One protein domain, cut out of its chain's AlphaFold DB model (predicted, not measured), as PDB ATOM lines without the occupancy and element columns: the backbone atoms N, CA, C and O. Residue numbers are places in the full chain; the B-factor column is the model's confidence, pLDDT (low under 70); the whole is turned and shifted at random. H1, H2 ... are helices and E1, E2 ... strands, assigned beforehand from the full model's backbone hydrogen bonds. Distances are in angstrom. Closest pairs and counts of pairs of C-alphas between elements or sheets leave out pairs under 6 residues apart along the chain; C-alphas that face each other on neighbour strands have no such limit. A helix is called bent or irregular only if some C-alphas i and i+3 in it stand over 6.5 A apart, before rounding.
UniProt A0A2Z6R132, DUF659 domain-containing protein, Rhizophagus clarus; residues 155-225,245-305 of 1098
ATOM      1  N   TRP A 155     -48.134  14.412  46.403       83.25
ATOM      2  CA  TRP A 155     -49.229  15.353  46.683       83.25
ATOM      3  C   TRP A 155     -50.466  14.701  47.325       83.25
ATOM      4  O   TRP A 155     -51.291  15.426  47.869       83.25
ATOM      5  N   GLU A 156     -50.585  13.369  47.342       83.81
ATOM      6  CA  GLU A 156     -51.640  12.651  48.080       83.81
ATOM      7  C   GLU A 156     -51.461  12.728  49.610       83.81
ATOM      8  O   GLU A 156     -52.394  12.449  50.359       83.81
ATOM      9  N   TYR A 157     -50.294  13.181  50.078       85.50
ATOM     10  CA  TYR A 157     -49.943  13.312  51.497       85.50
ATOM     11  C   TYR A 157     -49.880  14.778  51.986       85.50
ATOM     12  O   TYR A 157     -49.463  15.044  53.119       85.50
ATOM     13  N   TYR A 158     -50.269  15.741  51.138       87.94
ATOM     14  CA  TYR A 158     -50.129  17.177  51.399       87.94
ATOM     15  C   TYR A 158     -51.359  17.992  50.997       87.94
ATOM     16  O   TYR A 158     -51.888  17.869  49.894       87.94
ATOM     17  N   GLU A 159     -51.741  18.945  51.847       84.38
ATOM     18  CA  GLU A 159     -52.736  19.951  51.499       84.38
ATOM     19  C   GLU A 159     -52.147  20.938  50.482       84.38
ATOM     20  O   GLU A 159     -51.085  21.538  50.693       84.38
ATOM     21  N   LYS A 160     -52.851  21.112  49.362       83.19
ATOM     22  CA  LYS A 160     -52.448  21.981  48.257       83.19
ATOM     23  C   LYS A 160     -52.982  23.397  48.471       83.19
ATOM     24  O   LYS A 160     -54.139  23.689  48.177       83.19
ATOM     25  N   GLY A 161     -52.117  24.275  48.970       73.81
ATOM     26  CA  GLY A 161     -52.435  25.681  49.211       73.81
ATOM     27  C   GLY A 161     -52.393  26.552  47.948       73.81
ATOM     28  O   GLY A 161     -52.334  26.074  46.815       73.81
ATOM     29  N   VAL A 162     -52.418  27.873  48.153       72.69
ATOM     30  CA  VAL A 162     -52.622  28.869  47.086       72.69
ATOM     31  C   VAL A 162     -51.546  28.782  45.994       72.69
ATOM     32  O   VAL A 162     -50.352  28.652  46.275       72.69
ATOM     33  N   GLN A 163     -51.971  28.896  44.732       67.56
ATOM     34  CA  GLN A 163     -51.076  28.974  43.578       67.56
ATOM     35  C   GLN A 163     -50.317  30.307  43.565       67.56
ATOM     36  O   GLN A 163     -50.912  31.382  43.646       67.56
ATOM     37  N   LYS A 164     -48.996  30.238  43.419       62.84
ATOM     38  CA  LYS A 164     -48.102  31.383  43.228       62.84
ATOM     39  C   LYS A 164     -47.575  31.411  41.793       62.84
ATOM     40  O   LYS A 164     -47.746  30.463  41.022       62.84
ATOM     41  N   ASN A 165     -46.938  32.525  41.440       48.28
ATOM     42  CA  ASN A 165     -46.393  32.767  40.104       48.28
ATOM     43  C   ASN A 165     -45.543  31.582  39.607       48.28
ATOM     44  O   ASN A 165     -44.779  30.983  40.367       48.28
ATOM     45  N   ASN A 166     -45.666  31.285  38.312       53.53
ATOM     46  CA  ASN A 166     -45.008  30.179  37.609       53.53
ATOM     47  C   ASN A 166     -45.470  28.770  38.049       53.53
ATOM     48  O   ASN A 166     -44.665  27.845  38.100       53.53
ATOM     49  N   GLY A 167     -46.762  28.594  38.357       60.16
ATOM     50  CA  GLY A 167     -47.396  27.266  38.448       60.16
ATOM     51  C   GLY A 167     -47.064  26.447  39.702       60.16
ATOM     52  O   GLY A 167     -47.357  25.256  39.750       60.16
ATOM     53  N   HIS A 168     -46.465  27.063  40.723       71.12
ATOM     54  CA  HIS A 168     -46.152  26.384  41.979       71.12
ATOM     55  C   HIS A 168     -47.181  26.689  43.066       71.12
ATOM     56  O   HIS A 168     -47.592  27.832  43.238       71.12
ATOM     57  N   TYR A 169     -47.536  25.672  43.844       80.31
ATOM     58  CA  TYR A 169     -48.490  25.765  44.948       80.31
ATOM     59  C   TYR A 169     -47.757  25.809  46.289       80.31
ATOM     60  O   TYR A 169     -46.620  25.340  46.399       80.31
ATOM     61  N   GLU A 170     -48.397  26.353  47.318       84.75
ATOM     62  CA  GLU A 170     -48.005  26.044  48.696       84.75
ATOM     63  C   GLU A 170     -48.341  24.580  49.023       84.75
ATOM     64  O   GLU A 170     -49.282  24.019  48.463       84.75
ATOM     65  N   ALA A 171     -47.582  23.971  49.932       86.69
ATOM     66  CA  ALA A 171     -47.845  22.623  50.436       86.69
ATOM     67  C   ALA A 171     -47.892  22.649  51.968       86.69
ATOM     68  O   ALA A 171     -47.101  23.367  52.583       86.69
ATOM     69  N   ILE A 172     -48.789  21.874  52.573       85.44
ATOM     70  CA  ILE A 172     -48.872  21.676  54.028       85.44
ATOM     71  C   ILE A 172     -48.895  20.169  54.289       85.44
ATOM     72  O   ILE A 172     -49.702  19.467  53.691       85.44
ATOM     73  N   CYS A 173     -48.006  19.652  55.136       88.19
ATOM     74  CA  CYS A 173     -47.967  18.219  55.440       88.19
ATOM     75  C   CYS A 173     -49.242  17.808  56.194       88.19
ATOM     76  O   CYS A 173     -49.600  18.454  57.183       88.19
ATOM     77  N   PHE A 174     -49.926  16.735  55.774       87.00
ATOM     78  CA  PHE A 174     -51.146  16.303  56.466       87.00
ATOM     79  C   PHE A 174     -50.905  15.856  57.913       87.00
ATOM     80  O   PHE A 174     -51.829  15.953  58.720       87.00
ATOM     81  N   TYR A 175     -49.687  15.434  58.253       85.88
ATOM     82  CA  TYR A 175     -49.327  14.926  59.575       85.88
ATOM     83  C   TYR A 175     -48.911  16.059  60.528       85.88
ATOM     84  O   TYR A 175     -49.729  16.552  61.300       85.88
ATOM     85  N   CYS A 176     -47.671  16.542  60.422       81.88
ATOM     86  CA  CYS A 176     -47.085  17.559  61.308       81.88
ATOM     87  C   CYS A 176     -47.568  19.004  61.066       81.88
ATOM     88  O   CYS A 176     -47.183  19.907  61.803       81.88
ATOM     89  N   LYS A 177     -48.363  19.254  60.014       86.44
ATOM     90  CA  LYS A 177     -48.848  20.586  59.588       86.44
ATOM     91  C   LYS A 177     -47.769  21.615  59.206       86.44
ATOM     92  O   LYS A 177     -48.106  22.769  58.941       86.44
ATOM     93  N   THR A 178     -46.499  21.217  59.087       81.62
ATOM     94  CA  THR A 178     -45.432  22.057  58.510       81.62
ATOM     95  C   THR A 178     -45.849  22.575  57.131       81.62
ATOM     96  O   THR A 178     -46.481  21.855  56.355       81.62
ATOM     97  N   LYS A 179     -45.521  23.838  56.826       85.38
ATOM     98  CA  LYS A 179     -45.963  24.539  55.611       85.38
ATOM     99  C   LYS A 179     -44.790  25.055  54.776       85.38
ATOM    100  O   LYS A 179     -44.002  25.882  55.227       85.38
ATOM    101  N   TRP A 180     -44.760  24.672  53.501       80.19
ATOM    102  CA  TRP A 180     -43.818  25.182  52.506       80.19
ATOM    103  C   TRP A 180     -44.478  26.253  51.647       80.19
ATOM    104  O   TRP A 180     -45.502  26.036  50.997       80.19
ATOM    105  N   SER A 181     -43.815  27.405  51.554       76.81
ATOM    106  CA  SER A 181     -44.216  28.522  50.691       76.81
ATOM    107  C   SER A 181     -44.154  28.201  49.187       76.81
ATOM    108  O   SER A 181     -44.666  28.990  48.387       76.81
ATOM    109  N   ARG A 182     -43.539  27.066  48.820       80.56
ATOM    110  CA  ARG A 182     -43.470  26.449  47.488       80.56
ATOM    111  C   ARG A 182     -43.254  24.938  47.652       80.56
ATOM    112  O   ARG A 182     -42.153  24.526  48.013       80.56
ATOM    113  N   GLY A 183     -44.265  24.122  47.361       74.31
ATOM    114  CA  GLY A 183     -44.147  22.663  47.340       74.31
ATOM    115  C   GLY A 183     -43.193  22.200  46.236       74.31
ATOM    116  O   GLY A 183     -43.497  22.329  45.047       74.31
ATOM    117  N   LYS A 184     -42.018  21.692  46.627       79.38
ATOM    118  CA  LYS A 184     -41.100  20.944  45.756       79.38
ATOM    119  C   LYS A 184     -41.291  19.453  46.065       79.38
ATOM    120  O   LYS A 184     -41.008  19.098  47.208       79.38
ATOM    121  N   PRO A 185     -41.667  18.591  45.098       77.62
ATOM    122  CA  PRO A 185     -41.836  17.159  45.338       77.62
ATOM    123  C   PRO A 185     -40.684  16.528  46.126       77.62
ATOM    124  O   PRO A 185     -40.939  15.973  47.182       77.62
ATOM    125  N   GLN A 186     -39.420  16.757  45.744       69.69
ATOM    126  CA  GLN A 186     -38.269  16.164  46.447       69.69
ATOM    127  C   GLN A 186     -38.193  16.540  47.934       69.69
ATOM    128  O   GLN A 186     -37.846  15.701  48.757       69.69
ATOM    129  N   LYS A 187     -38.541  17.782  48.304       75.25
ATOM    130  CA  LYS A 187     -38.546  18.197  49.719       75.25
ATOM    131  C   LYS A 187     -39.741  17.636  50.483       75.25
ATOM    132  O   LYS A 187     -39.636  17.410  51.676       75.25
ATOM    133  N   MET A 188     -40.855  17.392  49.798       84.12
ATOM    134  CA  MET A 188     -42.047  16.779  50.380       84.12
ATOM    135  C   MET A 188     -41.835  15.270  50.609       84.12
ATOM    136  O   MET A 188     -42.201  14.751  51.660       84.12
ATOM    137  N   GLU A 189     -41.186  14.587  49.663       82.25
ATOM    138  CA  GLU A 189     -40.797  13.172  49.754       82.25
ATOM    139  C   GLU A 189     -39.814  12.947  50.910       82.25
ATOM    140  O   GLU A 189     -40.057  12.110  51.774       82.25
ATOM    141  N   VAL A 190     -38.747  13.753  50.971       73.62
ATOM    142  CA  VAL A 190     -37.758  13.731  52.064       73.62
ATOM    143  C   VAL A 190     -38.401  14.030  53.412       73.62
ATOM    144  O   VAL A 190     -38.069  13.378  54.397       73.62
ATOM    145  N   HIS A 191     -39.320  14.996  53.470       80.94
ATOM    146  CA  HIS A 191     -39.951  15.366  54.726       80.94
ATOM    147  C   HIS A 191     -40.736  14.195  55.334       80.94
ATOM    148  O   HIS A 191     -40.579  13.917  56.519       80.94
ATOM    149  N   LEU A 192     -41.519  13.457  54.535       83.75
ATOM    150  CA  LEU A 192     -42.194  12.246  55.024       83.75
ATOM    151  C   LEU A 192     -41.213  11.114  55.341       83.75
ATOM    152  O   LEU A 192     -41.408  10.405  56.321       83.75
ATOM    153  N   ALA A 193     -40.167  10.954  54.527       79.25
ATOM    154  CA  ALA A 193     -39.157   9.921  54.722       79.25
ATOM    155  C   ALA A 193     -38.388  10.090  56.045       79.25
ATOM    156  O   ALA A 193     -38.218   9.110  56.768       79.25
ATOM    157  N   ASN A 194     -37.950  11.315  56.363       68.94
ATOM    158  CA  ASN A 194     -36.865  11.554  57.323       68.94
ATOM    159  C   ASN A 194     -37.138  12.650  58.380       68.94
ATOM    160  O   ASN A 194     -36.479  12.653  59.412       68.94
ATOM    161  N   GLU A 195     -38.039  13.611  58.134       75.31
ATOM    162  CA  GLU A 195     -38.199  14.808  58.994       75.31
ATOM    163  C   GLU A 195     -39.510  14.814  59.808       75.31
ATOM    164  O   GLU A 195     -39.646  15.531  60.800       75.31
ATOM    165  N   CYS A 196     -40.528  14.079  59.360       79.62
ATOM    166  CA  CYS A 196     -41.887  14.196  59.871       79.62
ATOM    167  C   CYS A 196     -42.159  13.220  61.022       79.62
ATOM    168  O   CYS A 196     -42.766  12.174  60.808       79.62
ATOM    169  N   ILE A 197     -41.816  13.620  62.251       74.19
ATOM    170  CA  ILE A 197     -42.054  12.862  63.504       74.19
ATOM    171  C   ILE A 197     -43.494  12.310  63.614       74.19
ATOM    172  O   ILE A 197     -43.720  11.235  64.151       74.19
ATOM    173  N   GLN A 198     -44.486  13.035  63.083       73.81
ATOM    174  CA  GLN A 198     -45.908  12.656  63.132       73.81
ATOM    175  C   GLN A 198     -46.376  11.781  61.945       73.81
ATOM    176  O   GLN A 198     -47.569  11.501  61.823       73.81
ATOM    177  N   CYS A 199     -45.489  11.399  61.018       81.31
ATOM    178  CA  CYS A 199     -45.843  10.546  59.879       81.31
ATOM    179  C   CYS A 199     -45.876   9.067  60.306       81.31
ATOM    180  O   CYS A 199     -44.940   8.621  60.966       81.31
ATOM    181  N   PRO A 200     -46.893   8.278  59.913       78.62
ATOM    182  CA  PRO A 200     -46.882   6.835  60.127       78.62
ATOM    183  C   PRO A 200     -45.635   6.178  59.521       78.62
ATOM    184  O   PRO A 200     -45.315   6.403  58.352       78.62
ATOM    185  N   GLU A 201     -44.971   5.320  60.295       75.12
ATOM    186  CA  GLU A 201     -43.713   4.654  59.913       75.12
ATOM    187  C   GLU A 201     -43.828   3.862  58.597       75.12
ATOM    188  O   GLU A 201     -42.892   3.800  57.807       75.12
ATOM    189  N   GLU A 202     -45.007   3.312  58.306       73.81
ATOM    190  CA  GLU A 202     -45.335   2.632  57.045       73.81
ATOM    191  C   GLU A 202     -45.163   3.554  55.818       73.81
ATOM    192  O   GLU A 202     -44.711   3.117  54.760       73.81
ATOM    193  N   ILE A 203     -45.483   4.843  55.972       78.81
ATOM    194  CA  ILE A 203     -45.426   5.869  54.921       78.81
ATOM    195  C   ILE A 203     -44.032   6.507  54.874       78.81
ATOM    196  O   ILE A 203     -43.512   6.750  53.784       78.81
ATOM    197  N   SER A 204     -43.394   6.717  56.032       78.69
ATOM    198  CA  SER A 204     -41.982   7.119  56.108       78.69
ATOM    199  C   SER A 204     -41.079   6.103  55.399       78.69
ATOM    200  O   SER A 204     -40.321   6.478  54.500       78.69
ATOM    201  N   ARG A 205     -41.222   4.808  55.720       75.88
ATOM    202  CA  ARG A 205     -40.480   3.713  55.081       75.88
ATOM    203  C   ARG A 205     -40.746   3.654  53.575       75.88
ATOM    204  O   ARG A 205     -39.789   3.615  52.807       75.88
ATOM    205  N   TYR A 206     -42.007   3.754  53.140       80.19
ATOM    206  CA  TYR A 206     -42.357   3.801  51.713       80.19
ATOM    207  C   TYR A 206     -41.625   4.925  50.963       80.19
ATOM    208  O   TYR A 206     -41.067   4.697  49.888       80.19
ATOM    209  N   TRP A 207     -41.558   6.132  51.536       80.69
ATOM    210  CA  TRP A 207     -40.843   7.246  50.909       80.69
ATOM    211  C   TRP A 207     -39.317   7.112  50.991       80.69
ATOM    212  O   TRP A 207     -38.659   7.410  49.990       80.69
ATOM    213  N   ARG A 208     -38.745   6.578  52.085       75.88
ATOM    214  CA  ARG A 208     -37.322   6.183  52.152       75.88
ATOM    215  C   ARG A 208     -36.981   5.199  51.022       75.88
ATOM    216  O   ARG A 208     -36.100   5.477  50.204       75.88
ATOM    217  N   GLU A 209     -37.734   4.104  50.899       75.19
ATOM    218  CA  GLU A 209     -37.563   3.089  49.851       75.19
ATOM    219  C   GLU A 209     -37.726   3.660  48.432       75.19
ATOM    220  O   GLU A 209     -36.927   3.344  47.546       75.19
ATOM    221  N   ASN A 210     -38.714   4.528  48.186       75.88
ATOM    222  CA  ASN A 210     -38.937   5.137  46.869       75.88
ATOM    223  C   ASN A 210     -37.878   6.183  46.486       75.88
ATOM    224  O   ASN A 210     -37.608   6.381  45.295       75.88
ATOM    225  N   ILE A 211     -37.267   6.869  47.455       74.50
ATOM    226  CA  ILE A 211     -36.096   7.727  47.219       74.50
ATOM    227  C   ILE A 211     -34.878   6.851  46.889       74.50
ATOM    228  O   ILE A 211     -34.160   7.134  45.927       74.50
ATOM    229  N   ALA A 212     -34.676   5.745  47.611       66.50
ATOM    230  CA  ALA A 212     -33.539   4.857  47.388       66.50
ATOM    231  C   ALA A 212     -33.608   4.102  46.047       66.50
ATOM    232  O   ALA A 212     -32.652   4.108  45.259       66.50
ATOM    233  N   ASN A 213     -34.764   3.508  45.735       63.38
ATOM    234  CA  ASN A 213     -34.969   2.710  44.525       63.38
ATOM    235  C   ASN A 213     -34.921   3.530  43.227       63.38
ATOM    236  O   ASN A 213     -34.605   2.995  42.159       63.38
ATOM    237  N   ARG A 214     -35.109   4.855  43.304       64.56
ATOM    238  CA  ARG A 214     -34.864   5.759  42.170       64.56
ATOM    239  C   ARG A 214     -33.429   5.676  41.633       64.56
ATOM    240  O   ARG A 214     -33.252   5.825  40.427       64.56
ATOM    241  N   GLN A 215     -32.422   5.367  42.458       50.78
ATOM    242  CA  GLN A 215     -31.042   5.162  41.983       50.78
ATOM    243  C   GLN A 215     -30.766   3.706  41.528       50.78
ATOM    244  O   GLN A 215     -29.961   3.480  40.615       50.78
ATOM    245  N   THR A 216     -31.463   2.703  42.081       44.09
ATOM    246  CA  THR A 216     -31.265   1.281  41.716       44.09
ATOM    247  C   THR A 216     -31.891   0.923  40.361       44.09
ATOM    248  O   THR A 216     -31.286   0.181  39.582       44.09
ATOM    249  N   ILE A 217     -33.049   1.502  40.016       44.44
ATOM    250  CA  ILE A 217     -33.740   1.266  38.735       44.44
ATOM    251  C   ILE A 217     -32.912   1.781  37.546       44.44
ATOM    252  O   ILE A 217     -32.735   1.059  36.561       44.44
ATOM    253  N   TYR A 218     -32.325   2.979  37.653       40.41
ATOM    254  CA  TYR A 218     -31.380   3.489  36.647       40.41
ATOM    255  C   TYR A 218     -30.167   2.557  36.489       40.41
ATOM    256  O   TYR A 218     -29.754   2.256  35.369       40.41
ATOM    257  N   SER A 219     -29.643   2.031  37.598       38.06
ATOM    258  CA  SER A 219     -28.494   1.117  37.591       38.06
ATOM    259  C   SER A 219     -28.804  -0.231  36.920       38.06
ATOM    260  O   SER A 219     -27.991  -0.719  36.133       38.06
ATOM    261  N   ARG A 220     -29.996  -0.809  37.144       37.59
ATOM    262  CA  ARG A 220     -30.440  -2.049  36.473       37.59
ATOM    263  C   ARG A 220     -30.725  -1.852  34.979       37.59
ATOM    264  O   ARG A 220     -30.365  -2.714  34.179       37.59
ATOM    265  N   ASN A 221     -31.306  -0.721  34.577       38.88
ATOM    266  CA  ASN A 221     -31.557  -0.436  33.159       38.88
ATOM    267  C   ASN A 221     -30.255  -0.277  32.350       38.88
ATOM    268  O   ASN A 221     -30.194  -0.725  31.205       38.88
ATOM    269  N   ASN A 222     -29.188   0.261  32.953       43.75
ATOM    270  CA  ASN A 222     -27.881   0.390  32.297       43.75
ATOM    271  C   ASN A 222     -27.292  -0.963  31.851       43.75
ATOM    272  O   ASN A 222     -26.763  -1.057  30.744       43.75
ATOM    273  N   GLN A 223     -27.434  -2.033  32.647       41.53
ATOM    274  CA  GLN A 223     -26.967  -3.373  32.247       41.53
ATOM    275  C   GLN A 223     -27.691  -3.908  30.998       41.53
ATOM    276  O   GLN A 223     -27.085  -4.616  30.198       41.53
ATOM    277  N   LYS A 224     -28.963  -3.534  30.790       39.00
ATOM    278  CA  LYS A 224     -29.774  -3.961  29.635       39.00
ATOM    279  C   LYS A 224     -29.480  -3.182  28.345       39.00
ATOM    280  O   LYS A 224     -29.659  -3.726  27.257       39.00
ATOM    281  N   LEU A 225     -29.018  -1.931  28.448       43.09
ATOM    282  CA  LEU A 225     -28.588  -1.146  27.281       43.09
ATOM    283  C   LEU A 225     -27.173  -1.518  26.810       43.09
ATOM    284  O   LEU A 225     -26.912  -1.484  25.610       43.09
ATOM    285  N   ASP A 245     -17.730  20.009  23.536       66.19
ATOM    286  CA  ASP A 245     -18.562  20.806  24.456       66.19
ATOM    287  C   ASP A 245     -19.982  20.224  24.640       66.19
ATOM    288  O   ASP A 245     -20.848  20.827  25.279       66.19
ATOM    289  N   GLN A 246     -20.270  19.057  24.050       75.44
ATOM    290  CA  GLN A 246     -21.560  18.391  24.186       75.44
ATOM    291  C   GLN A 246     -21.789  17.948  25.634       75.44
ATOM    292  O   GLN A 246     -20.952  17.276  26.234       75.44
ATOM    293  N   SER A 247     -22.969  18.278  26.169       77.81
ATOM    294  CA  SER A 247     -23.397  17.854  27.505       77.81
ATOM    295  C   SER A 247     -23.218  16.349  27.693       77.81
ATOM    296  O   SER A 247     -23.785  15.556  26.936       77.81
ATOM    297  N   LEU A 248     -22.504  15.953  28.750       83.50
ATOM    298  CA  LEU A 248     -22.347  14.544  29.108       83.50
ATOM    299  C   LEU A 248     -23.713  13.847  29.301       83.50
ATOM    300  O   LEU A 248     -24.672  14.480  29.761       83.50
ATOM    301  N   PRO A 249     -23.816  12.530  29.018       82.44
ATOM    302  CA  PRO A 249     -25.022  11.758  29.296       82.44
ATOM    303  C   PRO A 249     -25.420  11.851  30.771       82.44
ATOM    304  O   PRO A 249     -24.567  11.763  31.656       82.44
ATOM    305  N   LYS A 250     -26.723  11.970  31.053       78.38
ATOM    306  CA  LYS A 250     -27.237  12.260  32.403       78.38
ATOM    307  C   LYS A 250     -26.725  11.293  33.485       78.38
ATOM    308  O   LYS A 250     -26.331  11.744  34.552       78.38
ATOM    309  N   PHE A 251     -26.599   9.997  33.186       75.81
ATOM    310  CA  PHE A 251     -26.041   9.012  34.127       75.81
ATOM    311  C   PHE A 251     -24.554   9.243  34.472       75.81
ATOM    312  O   PHE A 251     -24.110   8.863  35.554       75.81
ATOM    313  N   VAL A 252     -23.773   9.856  33.574       79.19
ATOM    314  CA  VAL A 252     -22.381  10.254  33.841       79.19
ATOM    315  C   VAL A 252     -22.368  11.485  34.740       79.19
ATOM    316  O   VAL A 252     -21.621  11.498  35.715       79.19
ATOM    317  N   VAL A 253     -23.234  12.466  34.453       86.06
ATOM    318  CA  VAL A 253     -23.429  13.669  35.279       86.06
ATOM    319  C   VAL A 253     -23.815  13.279  36.706       86.06
ATOM    320  O   VAL A 253     -23.076  13.601  37.622       86.06
ATOM    321  N   ASP A 254     -24.876  12.489  36.916       83.31
ATOM    322  CA  ASP A 254     -25.307  12.091  38.270       83.31
ATOM    323  C   ASP A 254     -24.249  11.269  39.032       83.31
ATOM    324  O   ASP A 254     -24.134  11.371  40.255       83.31
ATOM    325  N   ARG A 255     -23.421  10.487  38.324       86.06
ATOM    326  CA  ARG A 255     -22.289   9.768  38.928       86.06
ATOM    327  C   ARG A 255     -21.157  10.713  39.351       86.06
ATOM    328  O   ARG A 255     -20.526  10.458  40.376       86.06
ATOM    329  N   LEU A 256     -20.886  11.766  38.577       90.62
ATOM    330  CA  LEU A 256     -19.917  12.810  38.928       90.62
ATOM    331  C   LEU A 256     -20.448  13.675  40.077       90.62
ATOM    332  O   LEU A 256     -19.751  13.826  41.073       90.62
ATOM    333  N   ASP A 257     -21.706  14.117  40.008       92.75
ATOM    334  CA  ASP A 257     -22.415  14.854  41.061       92.75
ATOM    335  C   ASP A 257     -22.330  14.135  42.421       92.75
ATOM    336  O   ASP A 257     -21.949  14.742  43.421       92.75
ATOM    337  N   LYS A 258     -22.617  12.822  42.469       88.56
ATOM    338  CA  LYS A 258     -22.534  12.001  43.696       88.56
ATOM    339  C   LYS A 258     -21.096  11.825  44.210       88.56
ATOM    340  O   LYS A 258     -20.889  11.670  45.414       88.56
ATOM    341  N   LYS A 259     -20.083  11.875  43.335       92.12
ATOM    342  CA  LYS A 259     -18.662  11.863  43.735       92.12
ATOM    343  C   LYS A 259     -18.189  13.233  44.231       92.12
ATOM    344  O   LYS A 259     -17.497  13.276  45.243       92.12
ATOM    345  N   ILE A 260     -18.614  14.323  43.590       93.31
ATOM    346  CA  ILE A 260     -18.366  15.704  44.029       93.31
ATOM    347  C   ILE A 260     -19.014  15.957  45.387       93.31
ATOM    348  O   ILE A 260     -18.330  16.441  46.279       93.31
ATOM    349  N   LEU A 261     -20.274  15.555  45.588       93.88
ATOM    350  CA  LEU A 261     -20.947  15.623  46.889       93.88
ATOM    351  C   LEU A 261     -20.099  14.978  47.992       93.88
ATOM    352  O   LEU A 261     -19.805  15.625  48.993       93.88
ATOM    353  N   LYS A 262     -19.699  13.711  47.806       90.69
ATOM    354  CA  LYS A 262     -18.894  12.989  48.801       90.69
ATOM    355  C   LYS A 262     -17.549  13.676  49.044       90.69
ATOM    356  O   LYS A 262     -17.166  13.814  50.196       90.69
ATOM    357  N   ALA A 263     -16.868  14.148  47.999       92.25
ATOM    358  CA  ALA A 263     -15.617  14.888  48.155       92.25
ATOM    359  C   ALA A 263     -15.807  16.203  48.936       92.25
ATOM    360  O   ALA A 263     -15.047  16.469  49.859       92.25
ATOM    361  N   TRP A 264     -16.846  16.988  48.624       93.19
ATOM    362  CA  TRP A 264     -17.151  18.245  49.317       93.19
ATOM    363  C   TRP A 264     -17.480  18.026  50.794       93.19
ATOM    364  O   TRP A 264     -16.931  18.722  51.642       93.19
ATOM    365  N   VAL A 265     -18.345  17.054  51.102       90.19
ATOM    366  CA  VAL A 265     -18.751  16.749  52.482       90.19
ATOM    367  C   VAL A 265     -17.570  16.201  53.290       90.19
ATOM    368  O   VAL A 265     -17.279  16.733  54.355       90.19
ATOM    369  N   MET A 266     -16.848  15.198  52.776       89.44
ATOM    370  CA  MET A 266     -15.743  14.565  53.513       89.44
ATOM    371  C   MET A 266     -14.515  15.471  53.684       89.44
ATOM    372  O   MET A 266     -13.757  15.279  54.626       89.44
ATOM    373  N   ALA A 267     -14.312  16.457  52.802       93.25
ATOM    374  CA  ALA A 267     -13.246  17.455  52.928       93.25
ATOM    375  C   ALA A 267     -13.711  18.772  53.591       93.25
ATOM    376  O   ALA A 267     -12.980  19.760  53.560       93.25
ATOM    377  N   GLY A 268     -14.930  18.821  54.148       91.06
ATOM    378  CA  GLY A 268     -15.465  19.998  54.849       91.06
ATOM    379  C   GLY A 268     -15.633  21.253  53.980       91.06
ATOM    380  O   GLY A 268     -15.702  22.362  54.510       91.06
ATOM    381  N   ILE A 269     -15.676  21.114  52.650       92.62
ATOM    382  CA  ILE A 269     -15.637  22.244  51.715       92.62
ATOM    383  C   ILE A 269     -16.990  22.979  51.730       92.62
ATOM    384  O   ILE A 269     -18.011  22.384  51.365       92.62
ATOM    385  N   PRO A 270     -17.032  24.288  52.057       92.62
ATOM    386  CA  PRO A 270     -18.270  25.059  52.062       92.62
ATOM    387  C   PRO A 270     -19.002  24.999  50.714       92.62
ATOM    388  O   PRO A 270     -18.419  25.227  49.653       92.62
ATOM    389  N   PHE A 271     -20.307  24.713  50.730       91.88
ATOM    390  CA  PHE A 271     -21.062  24.408  49.506       91.88
ATOM    391  C   PHE A 271     -21.161  25.564  48.492       91.88
ATOM    392  O   PHE A 271     -21.549  25.334  47.354       91.88
ATOM    393  N   ASN A 272     -20.811  26.802  48.855       92.25
ATOM    394  CA  ASN A 272     -20.667  27.924  47.917       92.25
ATOM    395  C   ASN A 272     -19.386  27.868  47.069       92.25
ATOM    396  O   ASN A 272     -19.329  28.518  46.030       92.25
ATOM    397  N   VAL A 273     -18.387  27.070  47.454       94.88
ATOM    398  CA  VAL A 273     -17.146  26.890  46.683       94.88
ATOM    399  C   VAL A 273     -17.406  26.207  45.333       94.88
ATOM    400  O   VAL A 273     -16.688  26.486  44.379       94.88
ATOM    401  N   ILE A 274     -18.471  25.399  45.195       94.25
ATOM    402  CA  ILE A 274     -18.848  24.786  43.903       94.25
ATOM    403  C   ILE A 274     -19.294  25.824  42.852       94.25
ATOM    404  O   ILE A 274     -19.277  25.544  41.660       94.25
ATOM    405  N   GLU A 275     -19.670  27.033  43.288       92.88
ATOM    406  CA  GLU A 275     -20.086  28.161  42.440       92.88
ATOM    407  C   GLU A 275     -18.953  29.203  42.262       92.88
ATOM    408  O   GLU A 275     -19.173  30.270  41.691       92.88
ATOM    409  N   ASN A 276     -17.734  28.918  42.746       93.75
ATOM    410  CA  ASN A 276     -16.565  29.787  42.574       93.75
ATOM    411  C   ASN A 276     -16.052  29.719  41.117       93.75
ATOM    412  O   ASN A 276     -15.830  28.608  40.634       93.75
ATOM    413  N   PRO A 277     -15.791  30.855  40.433       93.12
ATOM    414  CA  PRO A 277     -15.306  30.864  39.051       93.12
ATOM    415  C   PRO A 277     -14.117  29.931  38.792       93.12
ATOM    416  O   PRO A 277     -14.212  29.084  37.918       93.12
ATOM    417  N   PHE A 278     -13.070  29.967  39.622       92.88
ATOM    418  CA  PHE A 278     -11.880  29.126  39.427       92.88
ATOM    419  C   PHE A 278     -12.156  27.622  39.599       92.88
ATOM    420  O   PHE A 278     -11.435  26.791  39.056       92.88
ATOM    421  N   VAL A 279     -13.202  27.258  40.349       93.19
ATOM    422  CA  VAL A 279     -13.651  25.865  40.513       93.19
ATOM    423  C   VAL A 279     -14.503  25.431  39.318       93.19
ATOM    424  O   VAL A 279     -14.370  24.303  38.849       93.19
ATOM    425  N   LEU A 280     -15.339  26.328  38.786       91.12
ATOM    426  CA  LEU A 280     -16.079  26.098  37.544       91.12
ATOM    427  C   LEU A 280     -15.120  25.941  36.354       91.12
ATOM    428  O   LEU A 280     -15.273  24.993  35.585       91.12
ATOM    429  N   ASP A 281     -14.110  26.810  36.254       90.12
ATOM    430  CA  ASP A 281     -13.054  26.759  35.239       90.12
ATOM    431  C   ASP A 281     -12.252  25.452  35.356       90.12
ATOM    432  O   ASP A 281     -12.126  24.729  34.370       90.12
ATOM    433  N   LEU A 282     -11.832  25.054  36.567       93.19
ATOM    434  CA  LEU A 282     -11.181  23.757  36.817       93.19
ATOM    435  C   LEU A 282     -12.029  22.573  36.321       93.19
ATOM    436  O   LEU A 282     -11.508  21.671  35.665       93.19
ATOM    437  N   PHE A 283     -13.337  22.553  36.599       92.19
ATOM    438  CA  PHE A 283     -14.210  21.489  36.092       92.19
ATOM    439  C   PHE A 283     -14.389  21.533  34.567       92.19
ATOM    440  O   PHE A 283     -14.569  20.470  33.970       92.19
ATOM    441  N   LYS A 284     -14.304  22.710  33.933       87.62
ATOM    442  CA  LYS A 284     -14.352  22.858  32.471       87.62
ATOM    443  C   LYS A 284     -13.057  22.440  31.781       87.62
ATOM    444  O   LYS A 284     -13.141  21.733  30.783       87.62
ATOM    445  N   ASP A 285     -11.897  22.773  32.333       87.00
ATOM    446  CA  ASP A 285     -10.601  22.316  31.816       87.00
ATOM    447  C   ASP A 285     -10.442  20.792  31.955       87.00
ATOM    448  O   ASP A 285      -9.892  20.133  31.071       87.00
ATOM    449  N   LEU A 286     -10.979  20.204  33.033       88.75
ATOM    450  CA  LEU A 286     -11.026  18.749  33.221       88.75
ATOM    451  C   LEU A 286     -12.064  18.060  32.313       88.75
ATOM    452  O   LEU A 286     -11.842  16.924  31.888       88.75
ATOM    453  N   ASN A 287     -13.207  18.701  32.027       87.00
ATOM    454  CA  ASN A 287     -14.210  18.203  31.080       87.00
ATOM    455  C   ASN A 287     -15.169  19.318  30.582       87.00
ATOM    456  O   ASN A 287     -16.129  19.652  31.284       87.00
ATOM    457  N   PRO A 288     -15.013  19.838  29.346       85.81
ATOM    458  CA  PRO A 288     -15.851  20.932  28.838       85.81
ATOM    459  C   PRO A 288     -17.353  20.604  28.777       85.81
ATOM    460  O   PRO A 288     -18.199  21.465  29.046       85.81
ATOM    461  N   GLY A 289     -17.690  19.341  28.491       84.38
ATOM    462  CA  GLY A 289     -19.058  18.816  28.446       84.38
ATOM    463  C   GLY A 289     -19.696  18.544  29.817       84.38
ATOM    464  O   GLY A 289     -20.894  18.252  29.884       84.38
ATOM    465  N   TYR A 290     -18.943  18.643  30.919       90.88
ATOM    466  CA  TYR A 290     -19.482  18.576  32.279       90.88
ATOM    467  C   TYR A 290     -19.819  19.972  32.805       90.88
ATOM    468  O   TYR A 290     -19.081  20.929  32.589       90.88
ATOM    469  N   SER A 291     -20.922  20.093  33.538       88.31
ATOM    470  CA  SER A 291     -21.250  21.288  34.315       88.31
ATOM    471  C   SER A 291     -21.561  20.825  35.741       88.31
ATOM    472  O   SER A 291     -22.485  20.023  35.892       88.31
ATOM    473  N   PRO A 292     -20.808  21.270  36.765       90.75
ATOM    474  CA  PRO A 292     -20.996  20.809  38.138       90.75
ATOM    475  C   PRO A 292     -22.362  21.233  38.707       90.75
ATOM    476  O   PRO A 292     -22.974  22.193  38.221       90.75
ATOM    477  N   PRO A 293     -22.864  20.539  39.743       92.19
ATOM    478  CA  PRO A 293     -24.138  20.874  40.363       92.19
ATOM    479  C   PRO A 293     -24.061  22.248  41.036       92.19
ATOM    480  O   PRO A 293     -23.103  22.544  41.748       92.19
ATOM    481  N   SER A 294     -25.104  23.073  40.877       90.06
ATOM    482  CA  SER A 294     -25.221  24.315  41.657       90.06
ATOM    483  C   SER A 294     -25.191  24.008  43.155       90.06
ATOM    484  O   SER A 294     -25.627  22.927  43.569       90.06
ATOM    485  N   ARG A 295     -24.802  24.976  43.988       92.56
ATOM    486  CA  ARG A 295     -24.876  24.850  45.452       92.56
ATOM    487  C   ARG A 295     -26.263  24.395  45.883       92.56
ATOM    488  O   ARG A 295     -26.382  23.505  46.711       92.56
ATOM    489  N   THR A 296     -27.314  24.953  45.277       88.69
ATOM    490  CA  THR A 296     -28.696  24.560  45.593       88.69
ATOM    491  C   THR A 296     -29.015  23.125  45.179       88.69
ATOM    492  O   THR A 296     -29.756  22.454  45.877       88.69
ATOM    493  N   THR A 297     -28.441  22.610  44.091       87.12
ATOM    494  CA  THR A 297     -28.579  21.197  43.696       87.12
ATOM    495  C   THR A 297     -27.833  20.281  44.665       87.12
ATOM    496  O   THR A 297     -28.320  19.200  44.992       87.12
ATOM    497  N   LEU A 298     -26.674  20.733  45.145       89.19
ATOM    498  CA  LEU A 298     -25.848  20.026  46.110       89.19
ATOM    499  C   LEU A 298     -26.552  19.951  47.484       89.19
ATOM    500  O   LEU A 298     -26.660  18.859  48.039       89.19
ATOM    501  N   THR A 299     -27.145  21.054  47.966       86.56
ATOM    502  CA  THR A 299     -27.809  21.142  49.286       86.56
ATOM    503  C   THR A 299     -29.294  20.756  49.336       86.56
ATOM    504  O   THR A 299     -29.740  20.291  50.376       86.56
ATOM    505  N   ASP A 300     -30.093  20.966  48.277       82.19
ATOM    506  CA  ASP A 300     -31.541  20.644  48.283       82.19
ATOM    507  C   ASP A 300     -31.869  19.243  47.738       82.19
ATOM    508  O   ASP A 300     -33.019  18.817  47.859       82.19
ATOM    509  N   ARG A 301     -30.925  18.589  47.045       84.69
ATOM    510  CA  ARG A 301     -31.158  17.311  46.353       84.69
ATOM    511  C   ARG A 301     -30.077  16.283  46.656       84.69
ATOM    512  O   ARG A 301     -30.383  15.241  47.213       84.69
ATOM    513  N   LEU A 302     -28.835  16.545  46.246       87.75
ATOM    514  CA  LEU A 302     -27.792  15.514  46.230       87.75
ATOM    515  C   LEU A 302     -27.450  15.027  47.639       87.75
ATOM    516  O   LEU A 302     -27.461  13.821  47.871       87.75
ATOM    517  N   ILE A 303     -27.221  15.943  48.586       89.62
ATOM    518  CA  ILE A 303     -26.972  15.572  49.987       89.62
ATOM    519  C   ILE A 303     -28.155  14.828  50.613       89.62
ATOM    520  O   ILE A 303     -27.961  13.977  51.467       89.62
ATOM    521  N   THR A 304     -29.374  15.106  50.155       84.50
ATOM    522  CA  THR A 304     -30.619  14.572  50.710       84.50
ATOM    523  C   THR A 304     -30.958  13.182  50.159       84.50
ATOM    524  O   THR A 304     -31.379  12.299  50.906       84.50
ATOM    525  N   GLU A 305     -30.702  12.955  48.866       83.81
ATOM    526  CA  GLU A 305     -30.690  11.621  48.254       83.81
ATOM    527  C   GLU A 305     -29.611  10.737  48.899       83.81
ATOM    528  O   GLU A 305     -29.869   9.571  49.186       83.81
TER     529      GLU A 305
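Overview. This is residues 155 to 225 and 245 to 305 of the 1098 residues of the protein "DUF659 domain-containing protein" of Rhizophagus clarus (UniProt A0A2Z6R132). This is a loose, two-ended model: a two-stranded hairpin, E1 and E2, with the short helix H1 next to it at one end, H3 and H4 with their connecting loops at the other, and the short helix H5 between the two ends. The long helix H2 starts on H1, kinks, and runs on away from it as an arm. The printed part has 132 residues with two named strands and then five named helices, in the order E1, E2, H1, H2, H3, H4, H5; the sheet is the antiparallel pair E1 and E2, and the class is mostly helix. The whole is loose, with a radius of gyration of the C-alphas of 17.6 A, and it spans 48 by 38 by 31 A.

Arrangement. Start with E1, residues 158 to 164, and E2, residues 168 to 173, a hairpin of antiparallel neighbour strands whose directions stand at 152 degrees. Look across it for N 159 and O 172, 2.8 A apart, and N 161 and O 170, 2.9 A apart, both within hydrogen-bond range. Just beyond E2, residues 179 to 180 pair antiparallel with residues 171 to 172 of E2. Next comes H1, residues 185 to 195; it and E1 are only just apart, at 8.2 A. H2, residues 201 to 225, touches H1 with its residues 203 to 211 alone. Their closest C-alphas are those of Ala 193 and Ser 204, 4.2 A apart, and the two helices run opposite ways at a steep tilt of 54 degrees. Near residue 213 you meet a kink of 34 degrees in H2. Past the cut, H3, residues 250 to 266, is apart from H2, but only just, at 8.1 A. H4, residues 277 to 286, touches no helix. At the end, H5, residues 295 to 305, touches H3, about perpendicular at 86 degrees; H3 does so with residues 257 to 261 alone, and the closest C-alphas, those of Leu 261 and Leu 298, are 6.6 A apart. H5 and H1 only just touch, with 3 pairs of C-alphas within 8 A, the closest being those of Gln 186 and Arg 301 at 7.2 A. H2 and H5 are close but not clearly touching, with the C-alphas of Ile 211 and Glu 305 closest at 6.7 A. In H1, H3 and H4 every O i to N i+4 pair is within hydrogen-bond range; in H2 15 of 21 are, and in H5 4 of 7.

Along the chain. Find C-alpha 158 at (-50.129, 17.177, 51.399); from there E1 runs 16.5 A to Lys 164, and E2 comes back over 15.8 A from His 168 to Cys 173. H1 covers 14.3 A from Pro 185 to Glu 195. Find C-alpha 201 at (-43.713, 4.654, 59.913), where H2 begins its 36.4 A to Leu 225. H3 runs 24.1 A from Lys 250 to Met 266, and H4 14.1 A from Pro 277 to Leu 286. H5 covers 14.7 A from Arg 295 to C-alpha 305 at (-30.690, 11.621, 48.254); it is irregular, with C-alphas 300 and 303 lying 7.0 A apart.

Size, cuts and confidence. The two C-alphas farthest apart, those of Pro 200 and Asp 285, are 48.6 A apart. Residues 226 to 244 are not printed, and C-alphas 225 and 245 stand 24.3 A apart across this cut. Of the links printed whole, the one from E2 to H1, 11 residues, is long. The mean pLDDT of the printed part is 79.3; look for values under 70 at residues 163 to 167, 186, 194, 212 to 225 and 245.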